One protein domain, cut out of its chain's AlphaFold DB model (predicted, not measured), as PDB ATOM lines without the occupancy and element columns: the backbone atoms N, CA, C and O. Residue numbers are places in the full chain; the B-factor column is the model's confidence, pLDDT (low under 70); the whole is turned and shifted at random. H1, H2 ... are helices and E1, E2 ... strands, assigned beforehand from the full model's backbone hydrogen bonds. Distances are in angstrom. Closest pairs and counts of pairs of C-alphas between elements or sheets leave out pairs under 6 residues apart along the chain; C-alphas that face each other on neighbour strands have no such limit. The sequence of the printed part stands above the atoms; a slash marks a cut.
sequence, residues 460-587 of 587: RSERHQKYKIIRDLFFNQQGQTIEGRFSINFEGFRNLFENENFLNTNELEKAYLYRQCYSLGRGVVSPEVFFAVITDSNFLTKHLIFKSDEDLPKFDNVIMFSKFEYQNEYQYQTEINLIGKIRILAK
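AT A GLANCE: This is residues 460 to 587 of the 587 residues of an uncharacterized protein of Pseudocohnilembus persalinus (UniProt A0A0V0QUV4). Four steeply crossed helices, H1, H2, H3 and H4, make a small head in which each touches two of the others in a ring, with the two-strand hairpin E1 and E2 at the end of the head away from H6. From the head a long tail runs out and folds back into the helix H6, which touches none of the other helices; residues 556 to 578 stick out free. The printed part has 128 residues with six named helices and two named strands, in the order H1, E1, E2, H2, H3, H4, H5, H6; the strands form one antiparallel sheet, E1 - E2, and the class is mostly helix. The whole is loose, with a radius of gyration of the C-alphas of 19.8 A, and spans 61 by 31 by 23 A, only just elongated.

IN THESE COORDINATES: H1, residues 460 to 476, begins with C-alpha 460 at (30.802, 43.476, -26.832) and is 24.5 A long from first to last C-alpha. The strands E1, residues 480 to 482, and E2, residues 485 to 487, follow. H2 is residues 490 to 498, 13.4 A long. H3, residues 507 to 520, is 19.9 A long and begins with C-alpha 507 at (55.382, 44.406, -38.798). H4 is residues 527 to 536, 14.1 A long, and H5 is residues 539 to 542. H6, residues 568 to 586, is 27.5 A long and ends with C-alpha 586 at (32.493, 27.770, -32.163).

HOW THE PARTS SIT: H1 touches H2 with residues 470 to 474 alone, opposite ways at a steep tilt of 52 degrees; the closest C-alphas, of Leu 473 and Leu 496, are 6.2 A apart. H1 touches H4 with residues 467 to 474 alone, at a steep tilt of 41 degrees; the closest C-alphas are those of Arg 471 and Pro 527, 5.4 A. E1 and E2 are a hairpin, with N 480 and O 487 2.7 A apart and N 485 and O 482 2.9 A apart, within hydrogen-bond range. H3 touches H2 with residues 510 to 514 alone, closest at the C-alphas of Arg 494 and Lys 510, 6.5 A. H3 and H4 touch at a tilt of 69.6 degrees, steep but only just, closest at the C-alphas of Cys 517 and Phe 530, 5.5 A. H5 is close to H4 but not clearly touching, with the C-alphas of Ile 534 and Leu 540 6.1 A apart. H1 and H3 are apart, as are H2 and H4. Every O i to N i+4 pair is within hydrogen-bond range in H1, H3 and H4; H2 has 3 of 5 and H6 13 of 15, and H5 is too short for such a pair.

THE WHOLE: The two C-alphas farthest apart, of Glu 483 and Gln 567, are 61.2 A apart. The printed part has no cut and ends at Lys 587, the chain's last residue. The link from H5 to H6, 25 residues, is long. Without residues 556 to 578 the body spans 52 by 28 by 22 A. The mean pLDDT of the printed part is 76.5, and residues 546 to 587 are under 70.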
ATOM      1  N   ARG A 460      30.901  42.130 -27.424       80.44
ATOM      2  CA  ARG A 460      30.802  43.476 -26.832       80.44
ATOM      3  C   ARG A 460      31.614  43.574 -25.544       80.44
ATOM      4  O   ARG A 460      32.398  44.511 -25.383       80.44
ATOM      5  N   SER A 461      31.452  42.597 -24.653       82.44
ATOM      6  CA  SER A 461      32.196  42.509 -23.397       82.44
ATOM      7  C   SER A 461      33.699  42.412 -23.656       82.44
ATOM      8  O   SER A 461      34.475  43.195 -23.106       82.44
ATOM      9  N   GLU A 462      34.119  41.537 -24.570       82.19
ATOM     10  CA  GLU A 462      35.522  41.384 -24.949       82.19
ATOM     11  C   GLU A 462      36.077  42.663 -25.583       82.19
ATOM     12  O   GLU A 462      37.166  43.101 -25.218       82.19
ATOM     13  N   ARG A 463      35.328  43.326 -26.473       83.62
ATOM     14  CA  ARG A 463      35.724  44.627 -27.040       83.62
ATOM     15  C   ARG A 463      35.936  45.672 -25.955       83.62
ATOM     16  O   ARG A 463      36.922  46.406 -26.006       83.62
ATOM     17  N   HIS A 464      35.044  45.735 -24.972       85.06
ATOM     18  CA  HIS A 464      35.167  46.665 -23.857       85.06
ATOM     19  C   HIS A 464      36.385  46.348 -22.974       85.06
ATOM     20  O   HIS A 464      37.120  47.254 -22.579       85.06
ATOM     21  N   GLN A 465      36.645  45.068 -22.699       86.50
ATOM     22  CA  GLN A 465      37.842  44.632 -21.978       86.50
ATOM     23  C   GLN A 465      39.121  44.956 -22.760       86.50
ATOM     24  O   GLN A 465      40.050  45.538 -22.202       86.50
ATOM     25  N   LYS A 466      39.152  44.668 -24.064       87.00
ATOM     26  CA  LYS A 466      40.278  45.003 -24.944       87.00
ATOM     27  C   LYS A 466      40.520  46.503 -25.003       87.00
ATOM     28  O   LYS A 466      41.672  46.913 -24.976       87.00
ATOM     29  N   TYR A 467      39.472  47.326 -25.011       91.12
ATOM     30  CA  TYR A 467      39.631  48.777 -24.920       91.12
ATOM     31  C   TYR A 467      40.342  49.200 -23.629       91.12
ATOM     32  O   TYR A 467      41.259  50.018 -23.688       91.12
ATOM     33  N   LYS A 468      39.971  48.623 -22.477       91.56
ATOM     34  CA  LYS A 468      40.656  48.885 -21.197       91.56
ATOM     35  C   LYS A 468      42.131  48.496 -21.265       91.56
ATOM     36  O   LYS A 468      42.980  49.330 -20.979       91.56
ATOM     37  N   ILE A 469      42.426  47.286 -21.742       91.06
ATOM     38  CA  ILE A 469      43.803  46.794 -21.900       91.06
ATOM     39  C   ILE A 469      44.606  47.717 -22.820       91.06
ATOM     40  O   ILE A 469      45.700  48.137 -22.468       91.06
ATOM     41  N   ILE A 470      44.061  48.070 -23.986       92.56
ATOM     42  CA  ILE A 470      44.703  48.982 -24.939       92.56
ATOM     43  C   ILE A 470      44.990  50.325 -24.280       92.56
ATOM     44  O   ILE A 470      46.098  50.839 -24.391       92.56
ATOM     45  N   ARG A 471      44.007  50.891 -23.582       93.69
ATOM     46  CA  ARG A 471      44.164  52.163 -22.888       93.69
ATOM     47  C   ARG A 471      45.319  52.098 -21.885       93.69
ATOM     48  O   ARG A 471      46.183  52.969 -21.921       93.69
ATOM     49  N   ASP A 472      45.373  51.055 -21.062       92.50
ATOM     50  CA  ASP A 472      46.442  50.855 -20.080       92.50
ATOM     51  C   ASP A 472      47.809  50.668 -20.757       92.50
ATOM     52  O   ASP A 472      48.799  51.271 -20.342       92.50
ATOM     53  N   LEU A 473      47.864  49.907 -21.856       93.62
ATOM     54  CA  LEU A 473      49.082  49.736 -22.648       93.62
ATOM     55  C   LEU A 473      49.590  51.066 -23.206       93.62
ATOM     56  O   LEU A 473      50.789  51.314 -23.131       93.62
ATOM     57  N   PHE A 474      48.705  51.933 -23.707       94.31
ATOM     58  CA  PHE A 474      49.072  53.269 -24.182       94.31
ATOM     59  C   PHE A 474      49.650  54.136 -23.061       94.31
ATOM     60  O   PHE A 474      50.672  54.783 -23.278       94.31
ATOM     61  N   PHE A 475      49.043  54.135 -21.871       91.56
ATOM     62  CA  PHE A 475      49.535  54.927 -20.735       91.56
ATOM     63  C   PHE A 475      50.869  54.427 -20.170       91.56
ATOM     64  O   PHE A 475      51.601  55.212 -19.571       91.56
ATOM     65  N   ASN A 476      51.209  53.157 -20.398       92.62
ATOM     66  CA  ASN A 476      52.503  52.590 -20.020       92.62
ATOM     67  C   ASN A 476      53.632  52.919 -21.014       92.62
ATOM     68  O   ASN A 476      54.802  52.719 -20.688       92.62
ATOM     69  N   GLN A 477      53.317  53.417 -22.216       93.81
ATOM     70  CA  GLN A 477      54.334  53.833 -23.185       93.81
ATOM     71  C   GLN A 477      54.820  55.261 -22.919       93.81
ATOM     72  O   GLN A 477      54.079  56.127 -22.451       93.81
ATOM     73  N   GLN A 478      56.069  55.543 -23.299       88.00
ATOM     74  CA  GLN A 478      56.588  56.911 -23.318       88.00
ATOM     75  C   GLN A 478      55.916  57.702 -24.450       88.00
ATOM     76  O   GLN A 478      56.303  57.608 -25.615       88.00
ATOM     77  N   GLY A 479      54.877  58.462 -24.109       87.19
ATOM     78  CA  GLY A 479      54.194  59.345 -25.049       87.19
ATOM     79  C   GLY A 479      54.801  60.744 -25.119       87.19
ATOM     80  O   GLY A 479      55.519  61.202 -24.232       87.19
ATOM     81  N   GLN A 480      54.468  61.442 -26.195       90.31
ATOM     82  CA  GLN A 480      54.704  62.860 -26.394       90.31
ATOM     83  C   GLN A 480      53.370  63.598 -26.342       90.31
ATOM     84  O   GLN A 480      52.336  63.097 -26.785       90.31
ATOM     85  N   THR A 481      53.392  64.818 -25.824       90.19
ATOM     86  CA  THR A 481      52.206  65.669 -25.805       90.19
ATOM     87  C   THR A 481      52.211  66.551 -27.045       90.19
ATOM     88  O   THR A 481      52.960  67.524 -27.110       90.19
ATOM     89  N   ILE A 482      51.370  66.227 -28.025       88.62
ATOM     90  CA  ILE A 482      51.172  67.032 -29.236       88.62
ATOM     91  C   ILE A 482      49.893  67.836 -29.020       88.62
ATOM     92  O   ILE A 482      48.836  67.264 -28.765       88.62
ATOM     93  N   GLU A 483      49.989  69.168 -29.042       88.69
ATOM     94  CA  GLU A 483      48.825  70.057 -28.865       88.69
ATOM     95  C   GLU A 483      48.054  69.834 -27.544       88.69
ATOM     96  O   GLU A 483      46.841  70.021 -27.451       88.69
ATOM     97  N   GLY A 484      48.750  69.414 -26.482       89.06
ATOM     98  CA  GLY A 484      48.120  69.109 -25.192       89.06
ATOM     99  C   GLY A 484      47.421  67.747 -25.129       89.06
ATOM    100  O   GLY A 484      46.815  67.442 -24.104       89.06
ATOM    101  N   ARG A 485      47.506  66.928 -26.184       90.12
ATOM    102  CA  ARG A 485      46.979  65.560 -26.223       90.12
ATOM    103  C   ARG A 485      48.120  64.554 -26.169       90.12
ATOM    104  O   ARG A 485      49.157  64.747 -26.800       90.12
ATOM    105  N   PHE A 486      47.919  63.481 -25.416       92.94
ATOM    106  CA  PHE A 486      48.859  62.367 -25.364       92.94
ATOM    107  C   PHE A 486      48.881  61.638 -26.714       92.94
ATOM    108  O   PHE A 486      47.832  61.254 -27.231       92.94
ATOM    109  N   SER A 487      50.074  61.455 -27.273       95.81
ATOM    110  CA  SER A 487      50.323  60.704 -28.499       95.81
ATOM    111  C   SER A 487      51.538  59.814 -28.310       95.81
ATOM    112  O   SER A 487      52.530  60.241 -27.728       95.81
ATOM    113  N   ILE A 488      51.518  58.609 -28.858       96.69
ATOM    114  CA  ILE A 488      52.716  57.761 -28.902       96.69
ATOM    115  C   ILE A 488      53.384  57.841 -30.274       96.69
ATOM    116  O   ILE A 488      52.725  58.095 -31.284       96.69
ATOM    117  N   ASN A 489      54.703  57.659 -30.308       96.50
ATOM    118  CA  ASN A 489      55.451  57.526 -31.557       96.50
ATOM    119  C   ASN A 489      55.346  56.085 -32.094       96.50
ATOM    120  O   ASN A 489      54.766  55.210 -31.449       96.50
ATOM    121  N   PHE A 490      55.901  55.828 -33.281       96.75
ATOM    122  CA  PHE A 490      55.793  54.507 -33.904       96.75
ATOM    123  C   PHE A 490      56.456  53.396 -33.080       96.75
ATOM    124  O   PHE A 490      55.909  52.303 -33.013       96.75
ATOM    125  N   GLU A 491      57.575  53.674 -32.409       96.38
ATOM    126  CA  GLU A 491      58.258  52.672 -31.581       96.38
ATOM    127  C   GLU A 491      57.414  52.290 -30.357       96.38
ATOM    128  O   GLU A 491      57.154  51.113 -30.121       96.38
ATOM    129  N   GLY A 492      56.869  53.279 -29.640       95.50
ATOM    130  CA  GLY A 492      55.927  53.033 -28.548       95.50
ATOM    131  C   GLY A 492      54.666  52.311 -29.027       95.50
ATOM    132  O   GLY A 492      54.170  51.419 -28.345       95.50
ATOM    133  N   PHE A 493      54.175  52.636 -30.227       96.69
ATOM    134  CA  PHE A 493      53.044  51.939 -30.839       96.69
ATOM    135  C   PHE A 493      53.372  50.483 -31.174       96.69
ATOM    136  O   PHE A 493      52.554  49.600 -30.932       96.69
ATOM    137  N   ARG A 494      54.568  50.214 -31.699       96.38
ATOM    138  CA  ARG A 494      55.050  48.869 -32.019       96.38
ATOM    139  C   ARG A 494      55.127  47.989 -30.770       96.38
ATOM    140  O   ARG A 494      54.678  46.842 -30.825       96.38
ATOM    141  N   ASN A 495      55.587  48.553 -29.654       95.25
ATOM    142  CA  ASN A 495      55.694  47.866 -28.363       95.25
ATOM    143  C   ASN A 495      54.330  47.438 -27.792       95.25
ATOM    144  O   ASN A 495      54.255  46.476 -27.031       95.25
ATOM    145  N   LEU A 496      53.223  48.081 -28.192       94.56
ATOM    146  CA  LEU A 496      51.875  47.653 -27.785       94.56
ATOM    147  C   LEU A 496      51.548  46.221 -28.234       94.56
ATOM    148  O   LEU A 496      50.755  45.537 -27.588       94.56
ATOM    149  N   PHE A 497      52.152  45.772 -29.338       94.12
ATOM    150  CA  PHE A 497      51.892  44.466 -29.945       94.12
ATOM    151  C   PHE A 497      52.802  43.354 -29.415       94.12
ATOM    152  O   PHE A 497      52.644  42.207 -29.820       94.12
ATOM    153  N   GLU A 498      53.749  43.673 -28.529       89.56
ATOM    154  CA  GLU A 498      54.582  42.670 -27.850       89.56
ATOM    155  C   GLU A 498      53.827  41.968 -26.711       89.56
ATOM    156  O   GLU A 498      54.251  40.923 -26.226       89.56
ATOM    157  N   ASN A 499      52.679  42.518 -26.302       85.50
ATOM    158  CA  ASN A 499      51.796  41.900 -25.324       85.50
ATOM    159  C   ASN A 499      51.141  40.622 -25.891       85.50
ATOM    160  O   ASN A 499      50.770  40.571 -27.066       85.50
ATOM    161  N   GLU A 500      50.920  39.623 -25.028       83.56
ATOM    162  CA  GLU A 500      50.314  38.326 -25.371       83.56
ATOM    163  C   GLU A 500      48.992  38.440 -26.155       83.56
ATOM    164  O   GLU A 500      48.668  37.583 -26.975       83.56
ATOM    165  N   ASN A 501      48.257  39.541 -25.975       81.88
ATOM    166  CA  ASN A 501      46.991  39.794 -26.660       81.88
ATOM    167  C   ASN A 501      47.108  39.982 -28.191       81.88
ATOM    168  O   ASN A 501      46.098  39.855 -28.885       81.88
ATOM    169  N   PHE A 502      48.300  40.274 -28.738       88.69
ATOM    170  CA  PHE A 502      48.483  40.610 -30.163       88.69
ATOM    171  C   PHE A 502      49.663  39.895 -30.857       88.69
ATOM    172  O   PHE A 502      50.111  40.346 -31.917       88.69
ATOM    173  N   LEU A 503      50.118  38.755 -30.317       81.94
ATOM    174  CA  LEU A 503      51.349  38.032 -30.710       81.94
ATOM    175  C   LEU A 503      51.516  37.733 -32.212       81.94
ATOM    176  O   LEU A 503      52.638  37.627 -32.696       81.94
ATOM    177  N   ASN A 504      50.423  37.629 -32.970       87.06
ATOM    178  CA  ASN A 504      50.455  37.252 -34.390       87.06
ATOM    179  C   ASN A 504      50.427  38.446 -35.362       87.06
ATOM    180  O   ASN A 504      50.202  38.261 -36.560       87.06
ATOM    181  N   THR A 505      50.622  39.670 -34.872       93.94
ATOM    182  CA  THR A 505      50.586  40.870 -35.720       93.94
ATOM    183  C   THR A 505      51.931  41.079 -36.403       93.94
ATOM    184  O   THR A 505      52.941  41.320 -35.738       93.94
ATOM    185  N   ASN A 506      51.968  41.012 -37.735       94.81
ATOM    186  CA  ASN A 506      53.211  41.226 -38.480       94.81
ATOM    187  C   ASN A 506      53.595  42.721 -38.534       94.81
ATOM    188  O   ASN A 506      52.758  43.604 -38.361       94.81
ATOM    189  N   GLU A 507      54.871  43.021 -38.791       95.62
ATOM    190  CA  GLU A 507      55.382  44.406 -38.798       95.62
ATOM    191  C   GLU A 507      54.705  45.312 -39.835       95.62
ATOM    192  O   GLU A 507      54.495  46.500 -39.589       95.62
ATOM    193  N   LEU A 508      54.308  44.757 -40.982       95.50
ATOM    194  CA  LEU A 508      53.630  45.515 -42.031       95.50
ATOM    195  C   LEU A 508      52.219  45.938 -41.598       95.50
ATOM    196  O   LEU A 508      51.802  47.066 -41.854       95.50
ATOM    197  N   GLU A 509      51.506  45.063 -40.894       95.25
ATOM    198  CA  GLU A 509      50.192  45.317 -40.308       95.25
ATOM    199  C   GLU A 509      50.291  46.356 -39.182       95.25
ATOM    200  O   GLU A 509      49.502  47.301 -39.165       95.25
ATOM    201  N   LYS A 510      51.321  46.283 -38.322       96.94
ATOM    202  CA  LYS A 510      51.598  47.322 -37.308       96.94
ATOM    203  C   LYS A 510      51.824  48.694 -37.952       96.94
ATOM    204  O   LYS A 510      51.203  49.678 -37.548       96.94
ATOM    205  N   ALA A 511      52.673  48.768 -38.981       96.88
ATOM    206  CA  ALA A 511      52.948  50.009 -39.709       96.88
ATOM    207  C   ALA A 511      51.692  50.571 -40.393       96.88
ATOM    208  O   ALA A 511      51.435  51.779 -40.347       96.88
ATOM    209  N   TYR A 512      50.882  49.694 -40.989       96.44
ATOM    210  CA  TYR A 512      49.607  50.060 -41.591       96.44
ATOM    211  C   TYR A 512      48.640  50.655 -40.558       96.44
ATOM    212  O   TYR A 512      48.123  51.754 -40.770       96.44
ATOM    213  N   LEU A 513      48.440  49.979 -39.422       96.88
ATOM    214  CA  LEU A 513      47.560  50.450 -38.351       96.88
ATOM    215  C   LEU A 513      48.034  51.792 -37.785       96.88
ATOM    216  O   LEU A 513      47.219  52.705 -37.647       96.88
ATOM    217  N   TYR A 514      49.336  51.963 -37.538       97.94
ATOM    218  CA  TYR A 514      49.882  53.242 -37.078       97.94
ATOM    219  C   TYR A 514      49.591  54.369 -38.067       97.94
ATOM    220  O   TYR A 514      49.120  55.434 -37.673       97.94
ATOM    221  N   ARG A 515      49.819  54.136 -39.366       97.38
ATOM    222  CA  ARG A 515      49.554  55.130 -40.413       97.38
ATOM    223  C   ARG A 515      48.083  55.538 -40.447       97.38
ATOM    224  O   ARG A 515      47.792  56.725 -40.612       97.38
ATOM    225  N   GLN A 516      47.173  54.578 -40.295       96.81
ATOM    226  CA  GLN A 516      45.736  54.844 -40.229       96.81
ATOM    227  C   GLN A 516      45.380  55.660 -38.986       96.81
ATOM    228  O   GLN A 516      44.664  56.651 -39.099       96.81
ATOM    229  N   CYS A 517      45.952  55.329 -37.826       97.06
ATOM    230  CA  CYS A 517      45.749  56.102 -36.599       97.06
ATOM    231  C   CYS A 517      46.273  57.524 -36.740       97.06
ATOM    232  O   CYS A 517      45.567  58.480 -36.443       97.06
ATOM    233  N   TYR A 518      47.491  57.671 -37.252       96.44
ATOM    234  CA  TYR A 518      48.116  58.967 -37.462       96.44
ATOM    235  C   TYR A 518      47.285  59.825 -38.422       96.44
ATOM    236  O   TYR A 518      47.106  61.018 -38.203       96.44
ATOM    237  N   SER A 519      46.718  59.217 -39.465       94.19
ATOM    238  CA  SER A 519      45.871  59.911 -40.436       94.19
ATOM    239  C   SER A 519      44.511  60.300 -39.834       94.19
ATOM    240  O   SER A 519      44.109  61.459 -39.938       94.19
ATOM    241  N   LEU A 520      43.828  59.371 -39.154       93.88
ATOM    242  CA  LEU A 520      42.521  59.599 -38.525       93.88
ATOM    243  C   LEU A 520      42.603  60.616 -37.375       93.88
ATOM    244  O   LEU A 520      41.764  61.510 -37.266       93.88
ATOM    245  N   GLY A 521      43.643  60.514 -36.550       93.94
ATOM    246  CA  GLY A 521      43.912  61.394 -35.415       93.94
ATOM    247  C   GLY A 521      44.653  62.684 -35.769       93.94
ATOM    248  O   GLY A 521      45.028  63.427 -34.865       93.94
ATOM    249  N   ARG A 522      44.865  62.975 -37.063       94.75
ATOM    250  CA  ARG A 522      45.537  64.194 -37.564       94.75
ATOM    251  C   ARG A 522      46.926  64.422 -36.953       94.75
ATOM    252  O   ARG A 522      47.280  65.530 -36.572       94.75
ATOM    253  N   GLY A 523      47.702  63.353 -36.866       93.19
ATOM    254  CA  GLY A 523      49.043  63.323 -36.294       93.19
ATOM    255  C   GLY A 523      49.101  62.898 -34.829       93.19
ATOM    256  O   GLY A 523      50.191  62.648 -34.324       93.19
ATOM    257  N   VAL A 524      47.952  62.756 -34.161       96.06
ATOM    258  CA  VAL A 524      47.861  62.251 -32.785       96.06
ATOM    259  C   VAL A 524      47.440  60.784 -32.802       96.06
ATOM    260  O   VAL A 524      46.372  60.437 -33.302       96.06
ATOM    261  N   VAL A 525      48.259  59.916 -32.215       97.06
ATOM    262  CA  VAL A 525      47.969  58.487 -32.046       97.06
ATOM    263  C   VAL A 525      47.607  58.242 -30.586       97.06
ATOM    264  O   VAL A 525      48.477  58.014 -29.745       97.06
ATOM    265  N   SER A 526      46.310  58.347 -30.288       96.19
ATOM    266  CA  SER A 526      45.730  58.131 -28.957       96.19
ATOM    267  C   SER A 526      45.048  56.753 -28.868       96.19
ATOM    268  O   SER A 526      44.737  56.164 -29.913       96.19
ATOM    269  N   PRO A 527      44.780  56.222 -27.659       96.00
ATOM    270  CA  PRO A 527      44.108  54.930 -27.507       96.00
ATOM    271  C   PRO A 527      42.707  54.915 -28.134       96.00
ATOM    272  O   PRO A 527      42.297  53.896 -28.680       96.00
ATOM    273  N   GLU A 528      41.989  56.041 -28.126       94.69
ATOM    274  CA  GLU A 528      40.666  56.173 -28.748       94.69
ATOM    275  C   GLU A 528      40.750  56.051 -30.272       94.69
ATOM    276  O   GLU A 528      39.985  55.307 -30.886       94.69
ATOM    277  N   VAL A 529      41.707  56.759 -30.882       95.69
ATOM    278  CA  VAL A 529      41.934  56.726 -32.333       95.69
ATOM    279  C   VAL A 529      42.369  55.329 -32.763       95.69
ATOM    280  O   VAL A 529      41.859  54.802 -33.751       95.69
ATOM    281  N   PHE A 530      43.267  54.702 -32.002       96.44
ATOM    282  CA  PHE A 530      43.688  53.335 -32.278       96.44
ATOM    283  C   PHE A 530      42.537  52.341 -32.155       96.44
ATOM    284  O   PHE A 530      42.352  51.532 -33.061       96.44
ATOM    285  N   PHE A 531      41.721  52.440 -31.101       94.44
ATOM    286  CA  PHE A 531      40.562  51.567 -30.924       94.44
ATOM    287  C   PHE A 531      39.543  51.694 -32.067       94.44
ATOM    288  O   PHE A 531      38.988  50.688 -32.520       94.44
ATOM    289  N   ALA A 532      39.330  52.913 -32.574       90.44
ATOM    290  CA  ALA A 532      38.504  53.146 -33.755       90.44
ATOM    291  C   ALA A 532      39.098  52.459 -34.995       90.44
ATOM    292  O   ALA A 532      38.416  51.676 -35.648       90.44
ATOM    293  N   VAL A 533      40.392  52.649 -35.265       94.19
ATOM    294  CA  VAL A 533      41.069  52.049 -36.429       94.19
ATOM    295  C   VAL A 533      41.061  50.519 -36.395       94.19
ATOM    296  O   VAL A 533      40.820  49.885 -37.423       94.19
ATOM    297  N   ILE A 534      41.313  49.889 -35.245       93.25
ATOM    298  CA  ILE A 534      41.298  48.417 -35.138       93.25
ATOM    299  C   ILE A 534      39.887  47.830 -35.204       93.25
ATOM    300  O   ILE A 534      39.721  46.684 -35.622       93.25
ATOM    301  N   THR A 535      38.876  48.606 -34.801       86.00
ATOM    302  CA  THR A 535      37.471  48.256 -35.019       86.00
ATOM    303  C   THR A 535      37.180  48.295 -36.515       86.00
ATOM    304  O   THR A 535      36.782  47.285 -37.087       86.00
ATOM    305  N   ASP A 536      37.476  49.423 -37.160       84.06
ATOM    306  CA  ASP A 536      37.168  49.653 -38.570       84.06
ATOM    307  C   ASP A 536      37.944  48.720 -39.502       84.06
ATOM    308  O   ASP A 536      37.496  48.459 -40.610       84.06
ATOM    309  N   SER A 537      39.104  48.206 -39.096       86.56
ATOM    310  CA  SER A 537      39.912  47.271 -39.895       86.56
ATOM    311  C   SER A 537      39.613  45.791 -39.627       86.56
ATOM    312  O   SER A 537      40.304  44.934 -40.174       86.56
ATOM    313  N   ASN A 538      38.605  45.468 -38.803       81.25
ATOM    314  CA  ASN A 538      38.293  44.102 -38.345       81.25
ATOM    315  C   ASN A 538      39.450  43.397 -37.611       81.25
ATOM    316  O   ASN A 538      39.453  42.172 -37.449       81.25
ATOM    317  N   PHE A 539      40.431  44.160 -37.130       88.94
ATOM    318  CA  PHE A 539      41.595  43.622 -36.440       88.94
ATOM    319  C   PHE A 539      41.197  42.921 -35.132       88.94
ATOM    320  O   PHE A 539      41.679  41.829 -34.836       88.94
ATOM    321  N   LEU A 540      40.247  43.488 -34.378       85.31
ATOM    322  CA  LEU A 540      39.752  42.879 -33.134       85.31
ATOM    323  C   LEU A 540      39.122  41.500 -33.354       85.31
ATOM    324  O   LEU A 540      39.333  40.611 -32.533       85.31
ATOM    325  N   THR A 541      38.399  41.323 -34.462       78.38
ATOM    326  CA  THR A 541      37.749  40.062 -34.837       78.38
ATOM    327  C   THR A 541      38.776  38.998 -35.223       78.38
ATOM    328  O   THR A 541      38.653  37.849 -34.813       78.38
ATOM    329  N   LYS A 542      39.834  39.379 -35.952       80.81
ATOM    330  CA  LYS A 542      40.950  38.481 -36.307       80.81
ATOM    331  C   LYS A 542      41.697  37.959 -35.072       80.81
ATOM    332  O   LYS A 542      42.187  36.834 -35.085       80.81
ATOM    333  N   HIS A 543      41.781  38.773 -34.023       79.88
ATOM    334  CA  HIS A 543      42.459  38.450 -32.765       79.88
ATOM    335  C   HIS A 543      41.482  38.096 -31.635       79.88
ATOM    336  O   HIS A 543      41.833  38.196 -30.456       79.88
ATOM    337  N   LEU A 544      40.241  37.736 -31.966       78.25
ATOM    338  CA  LEU A 544      39.268  37.262 -30.992       78.25
ATOM    339  C   LEU A 544      39.684  35.864 -30.527       78.25
ATOM    340  O   LEU A 544      39.766  34.943 -31.336       78.25
ATOM    341  N   ILE A 545      39.978  35.706 -29.238       72.31
ATOM    342  CA  ILE A 545      40.308  34.401 -28.660       72.31
ATOM    343  C   ILE A 545      39.198  34.065 -27.677       72.31
ATOM    344  O   ILE A 545      39.038  34.732 -26.653       72.31
ATOM    345  N   PHE A 546      38.426  33.026 -27.987       65.25
ATOM    346  CA  PHE A 546      37.460  32.486 -27.040       65.25
ATOM    347  C   PHE A 546      38.226  31.845 -25.883       65.25
ATOM    348  O   PHE A 546      38.922  30.844 -26.067       65.25
ATOM    349  N   LYS A 547      38.136  32.451 -24.697       64.44
ATOM    350  CA  LYS A 547      38.679  31.851 -23.476       64.44
ATOM    351  C   LYS A 547      37.858  30.607 -23.120       64.44
ATOM    352  O   LYS A 547      36.660  30.552 -23.394       64.44
ATOM    353  N   SER A 548      38.508  29.593 -22.548       52.84
ATOM    354  CA  SER A 548      37.840  28.367 -22.093       52.84
ATOM    355  C   SER A 548      36.857  28.633 -20.941       52.84
ATOM    356  O   SER A 548      36.918  29.679 -20.304       52.84
ATOM    357  N   ASP A 549      35.978  27.657 -20.685       47.56
ATOM    358  CA  ASP A 549      34.705  27.685 -19.930       47.56
ATOM    359  C   ASP A 549      34.605  28.447 -18.582       47.56
ATOM    360  O   ASP A 549      33.494  28.616 -18.083       47.56
ATOM    361  N   GLU A 550      35.692  28.915 -17.969       53.16
ATOM    362  CA  GLU A 550      35.674  29.527 -16.627       53.16
ATOM    363  C   GLU A 550      35.294  31.026 -16.623       53.16
ATOM    364  O   GLU A 550      34.893  31.549 -15.585       53.16
ATOM    365  N   ASP A 551      35.315  31.691 -17.788       53.00
ATOM    366  CA  ASP A 551      35.139  33.149 -17.936       53.00
ATOM    367  C   ASP A 551      33.901  33.546 -18.779       53.00
ATOM    368  O   ASP A 551      33.924  34.533 -19.522       53.00
ATOM    369  N   LEU A 552      32.796  32.791 -18.718       52.31
ATOM    370  CA  LEU A 552      31.567  33.212 -19.409       52.31
ATOM    371  C   LEU A 552      31.074  34.568 -18.856       52.31
ATOM    372  O   LEU A 552      31.028  34.761 -17.635       52.31
ATOM    373  N   PRO A 553      30.691  35.524 -19.726       51.59
ATOM    374  CA  PRO A 553      30.240  36.836 -19.294       51.59
ATOM    375  C   PRO A 553      28.985  36.681 -18.439       51.59
ATOM    376  O   PRO A 553      27.991  36.086 -18.857       51.59
ATOM    377  N   LYS A 554      29.031  37.235 -17.225       56.00
ATOM    378  CA  LYS A 554      27.839  37.376 -16.391       56.00
ATOM    379  C   LYS A 554      26.909  38.349 -17.102       56.00
ATOM    380  O   LYS A 554      27.264  39.510 -17.285       56.00
ATOM    381  N   PHE A 555      25.751  37.867 -17.535       48.06
ATOM    382  CA  PHE A 555      24.717  38.730 -18.081       48.06
ATOM    383  C   PHE A 555      24.259  39.692 -16.986       48.06
ATOM    384  O   PHE A 555      23.916  39.257 -15.885       48.06
ATOM    385  N   ASP A 556      24.243  40.991 -17.277       47.72
ATOM    386  CA  ASP A 556      23.560  41.938 -16.406       47.72
ATOM    387  C   ASP A 556      22.092  41.506 -16.304       47.72
ATOM    388  O   ASP A 556      21.406  41.326 -17.313       47.72
ATOM    389  N   ASN A 557      21.600  41.345 -15.074       46.81
ATOM    390  CA  ASN A 557      20.246  40.869 -14.738       46.81
ATOM    391  C   ASN A 557      19.098  41.740 -15.304       46.81
ATOM    392  O   ASN A 557      17.932  41.519 -14.987       46.81
ATOM    393  N   VAL A 558      19.403  42.743 -16.126       42.72
ATOM    394  CA  VAL A 558      18.487  43.786 -16.589       42.72
ATOM    395  C   VAL A 558      17.529  43.286 -17.678       42.72
ATOM    396  O   VAL A 558      16.479  43.889 -17.879       42.72
ATOM    397  N   ILE A 559      17.807  42.152 -18.338       41.50
ATOM    398  CA  ILE A 559      16.879  41.548 -19.317       41.50
ATOM    399  C   ILE A 559      16.797  40.024 -19.145       41.50
ATOM    400  O   ILE A 559      16.760  39.273 -20.118       41.50
ATOM    401  N   MET A 560      16.767  39.534 -17.903       39.06
ATOM    402  CA  MET A 560      16.160  38.223 -17.672       39.06
ATOM    403  C   MET A 560      14.647  38.400 -17.640       39.06
ATOM    404  O   MET A 560      14.143  39.331 -17.020       39.06
ATOM    405  N   PHE A 561      13.949  37.511 -18.347       42.00
ATOM    406  CA  PHE A 561      12.498  37.369 -18.450       42.00
ATOM    407  C   PHE A 561      11.828  37.228 -17.070       42.00
ATOM    408  O   PHE A 561      11.284  36.180 -16.734       42.00
ATOM    409  N   SER A 562      11.834  38.286 -16.259       34.34
ATOM    410  CA  SER A 562      11.430  38.298 -14.848       34.34
ATOM    411  C   SER A 562       9.923  38.123 -14.626       34.34
ATOM    412  O   SER A 562       9.413  38.431 -13.553       34.34
ATOM    413  N   LYS A 563       9.193  37.602 -15.620       36.03
ATOM    414  CA  LYS A 563       7.755  37.321 -15.538       36.03
ATOM    415  C   LYS A 563       7.279  36.034 -16.220       36.03
ATOM    416  O   LYS A 563       6.075  35.876 -16.389       36.03
ATOM    417  N   PHE A 564       8.161  35.094 -16.561       37.50
ATOM    418  CA  PHE A 564       7.719  33.725 -16.859       37.50
ATOM    419  C   PHE A 564       8.098  32.792 -15.709       37.50
ATOM    420  O   PHE A 564       9.115  32.108 -15.737       37.50
ATOM    421  N   GLU A 565       7.252  32.785 -14.678       38.09
ATOM    422  CA  GLU A 565       7.212  31.741 -13.654       38.09
ATOM    423  C   GLU A 565       6.755  30.421 -14.297       38.09
ATOM    424  O   GLU A 565       5.583  30.067 -14.224       38.09
ATOM    425  N   TYR A 566       7.651  29.688 -14.962       41.16
ATOM    426  CA  TYR A 566       7.418  28.278 -15.284       41.16
ATOM    427  C   TYR A 566       8.723  27.467 -15.194       41.16
ATOM    428  O   TYR A 566       9.583  27.538 -16.062       41.16
ATOM    429  N   GLN A 567       8.799  26.673 -14.118       41.25
ATOM    430  CA  GLN A 567       9.640  25.486 -13.880       41.25
ATOM    431  C   GLN A 567      11.175  25.629 -13.996       41.25
ATOM    432  O   GLN A 567      11.787  25.380 -15.033       41.25
ATOM    433  N   ASN A 568      11.799  25.867 -12.836       41.12
ATOM    434  CA  ASN A 568      13.249  25.975 -12.605       41.12
ATOM    435  C   ASN A 568      14.097  24.733 -12.975       41.12
ATOM    436  O   ASN A 568      15.315  24.855 -13.060       41.12
ATOM    437  N   GLU A 569      13.515  23.553 -13.219       41.03
ATOM    438  CA  GLU A 569      14.294  22.355 -13.602       41.03
ATOM    439  C   GLU A 569      14.622  22.297 -15.102       41.03
ATOM    440  O   GLU A 569      15.721  21.889 -15.475       41.03
ATOM    441  N   TYR A 570      13.735  22.779 -15.981       45.47
ATOM    442  CA  TYR A 570      14.014  22.792 -17.422       45.47
ATOM    443  C   TYR A 570      15.045  23.860 -17.797       45.47
ATOM    444  O   TYR A 570      15.852  23.643 -18.700       45.47
ATOM    445  N   GLN A 571      15.077  24.988 -17.087       47.56
ATOM    446  CA  GLN A 571      15.989  26.099 -17.374       47.56
ATOM    447  C   GLN A 571      17.467  25.683 -17.262       47.56
ATOM    448  O   GLN A 571      18.248  25.943 -18.175       47.56
ATOM    449  N   TYR A 572      17.819  24.927 -16.218       42.62
ATOM    450  CA  TYR A 572      19.196  24.482 -15.968       42.62
ATOM    451  C   TYR A 572      19.683  23.455 -17.004       42.62
ATOM    452  O   TYR A 572      20.804  23.534 -17.506       42.62
ATOM    453  N   GLN A 573      18.822  22.506 -17.389       43.97
ATOM    454  CA  GLN A 573      19.147  21.528 -18.435       43.97
ATOM    455  C   GLN A 573      19.275  22.186 -19.819       43.97
ATOM    456  O   GLN A 573      20.066  21.738 -20.655       43.97
ATOM    457  N   THR A 574      18.506  23.249 -20.060       50.22
ATOM    458  CA  THR A 574      18.531  23.994 -21.323       50.22
ATOM    459  C   THR A 574      19.793  24.847 -21.433       50.22
ATOM    460  O   THR A 574      20.415  24.838 -22.490       50.22
ATOM    461  N   GLU A 575      20.248  25.488 -20.351       48.97
ATOM    462  CA  GLU A 575      21.527  26.216 -20.320       48.97
ATOM    463  C   GLU A 575      22.722  25.297 -20.605       48.97
ATOM    464  O   GLU A 575      23.546  25.609 -21.464       48.97
ATOM    465  N   ILE A 576      22.778  24.119 -19.975       51.25
ATOM    466  CA  ILE A 576      23.865  23.148 -20.193       51.25
ATOM    467  C   ILE A 576      23.879  22.643 -21.647       51.25
ATOM    468  O   ILE A 576      24.941  22.559 -22.270       51.25
ATOM    469  N   ASN A 577      22.709  22.350 -22.224       50.25
ATOM    470  CA  ASN A 577      22.604  21.920 -23.623       50.25
ATOM    471  C   ASN A 577      22.913  23.049 -24.616       50.25
ATOM    472  O   ASN A 577      23.510  22.795 -25.664       50.25
ATOM    473  N   LEU A 578      22.542  24.291 -24.298       49.03
ATOM    474  CA  LEU A 578      22.848  25.459 -25.117       49.03
ATOM    475  C   LEU A 578      24.356  25.729 -25.127       49.03
ATOM    476  O   LEU A 578      24.931  25.886 -26.200       49.03
ATOM    477  N   ILE A 579      25.012  25.676 -23.965       49.50
ATOM    478  CA  ILE A 579      26.474  25.784 -23.836       49.50
ATOM    479  C   ILE A 579      27.162  24.666 -24.632       49.50
ATOM    480  O   ILE A 579      28.096  24.924 -25.392       49.50
ATOM    481  N   GLY A 580      26.654  23.431 -24.548       51.28
ATOM    482  CA  GLY A 580      27.140  22.303 -25.345       51.28
ATOM    483  C   GLY A 580      27.026  22.520 -26.862       51.28
ATOM    484  O   GLY A 580      27.964  22.213 -27.596       51.28
ATOM    485  N   LYS A 581      25.916  23.093 -27.347       49.41
ATOM    486  CA  LYS A 581      25.721  23.420 -28.772       49.41
ATOM    487  C   LYS A 581      26.581  24.606 -29.228       49.41
ATOM    488  O   LYS A 581      27.130  24.553 -30.326       49.41
ATOM    489  N   ILE A 582      26.755  25.632 -28.388       47.06
ATOM    490  CA  ILE A 582      27.663  26.765 -28.650       47.06
ATOM    491  C   ILE A 582      29.095  26.253 -28.858       47.06
ATOM    492  O   ILE A 582      29.752  26.660 -29.812       47.06
ATOM    493  N   ARG A 583      29.551  25.287 -28.046       47.47
ATOM    494  CA  ARG A 583      30.873  24.649 -28.197       47.47
ATOM    495  C   ARG A 583      31.075  23.941 -29.539       47.47
ATOM    496  O   ARG A 583      32.199  23.907 -30.027       47.47
ATOM    497  N   ILE A 584      30.024  23.343 -30.102       49.88
ATOM    498  CA  ILE A 584      30.093  22.649 -31.400       49.88
ATOM    499  C   ILE A 584      30.138  23.657 -32.551       49.88
ATOM    500  O   ILE A 584      30.788  23.386 -33.549       49.88
ATOM    501  N   LEU A 585      29.461  24.800 -32.416       41.81
ATOM    502  CA  LEU A 585      29.409  25.833 -33.455       41.81
ATOM    503  C   LEU A 585      30.618  26.782 -33.444       41.81
ATOM    504  O   LEU A 585      30.895  27.405 -34.464       41.81
ATOM    505  N   ALA A 586      31.300  26.928 -32.305       40.03
ATOM    506  CA  ALA A 586      32.493  27.770 -32.163       40.03
ATOM    507  C   ALA A 586      33.811  27.060 -32.541       40.03
ATOM    508  O   ALA A 586      34.821  27.735 -32.734       40.03
ATOM    509  N   LYS A 587      33.811  25.722 -32.616       38.12
ATOM    510  CA  LYS A 587      34.902  24.912 -33.185       38.12
ATOM    511  C   LYS A 587      34.700  24.743 -34.682       38.12
ATOM    512  O   LYS A 587      35.731  24.702 -35.388       38.12
TER     513      LYS A 587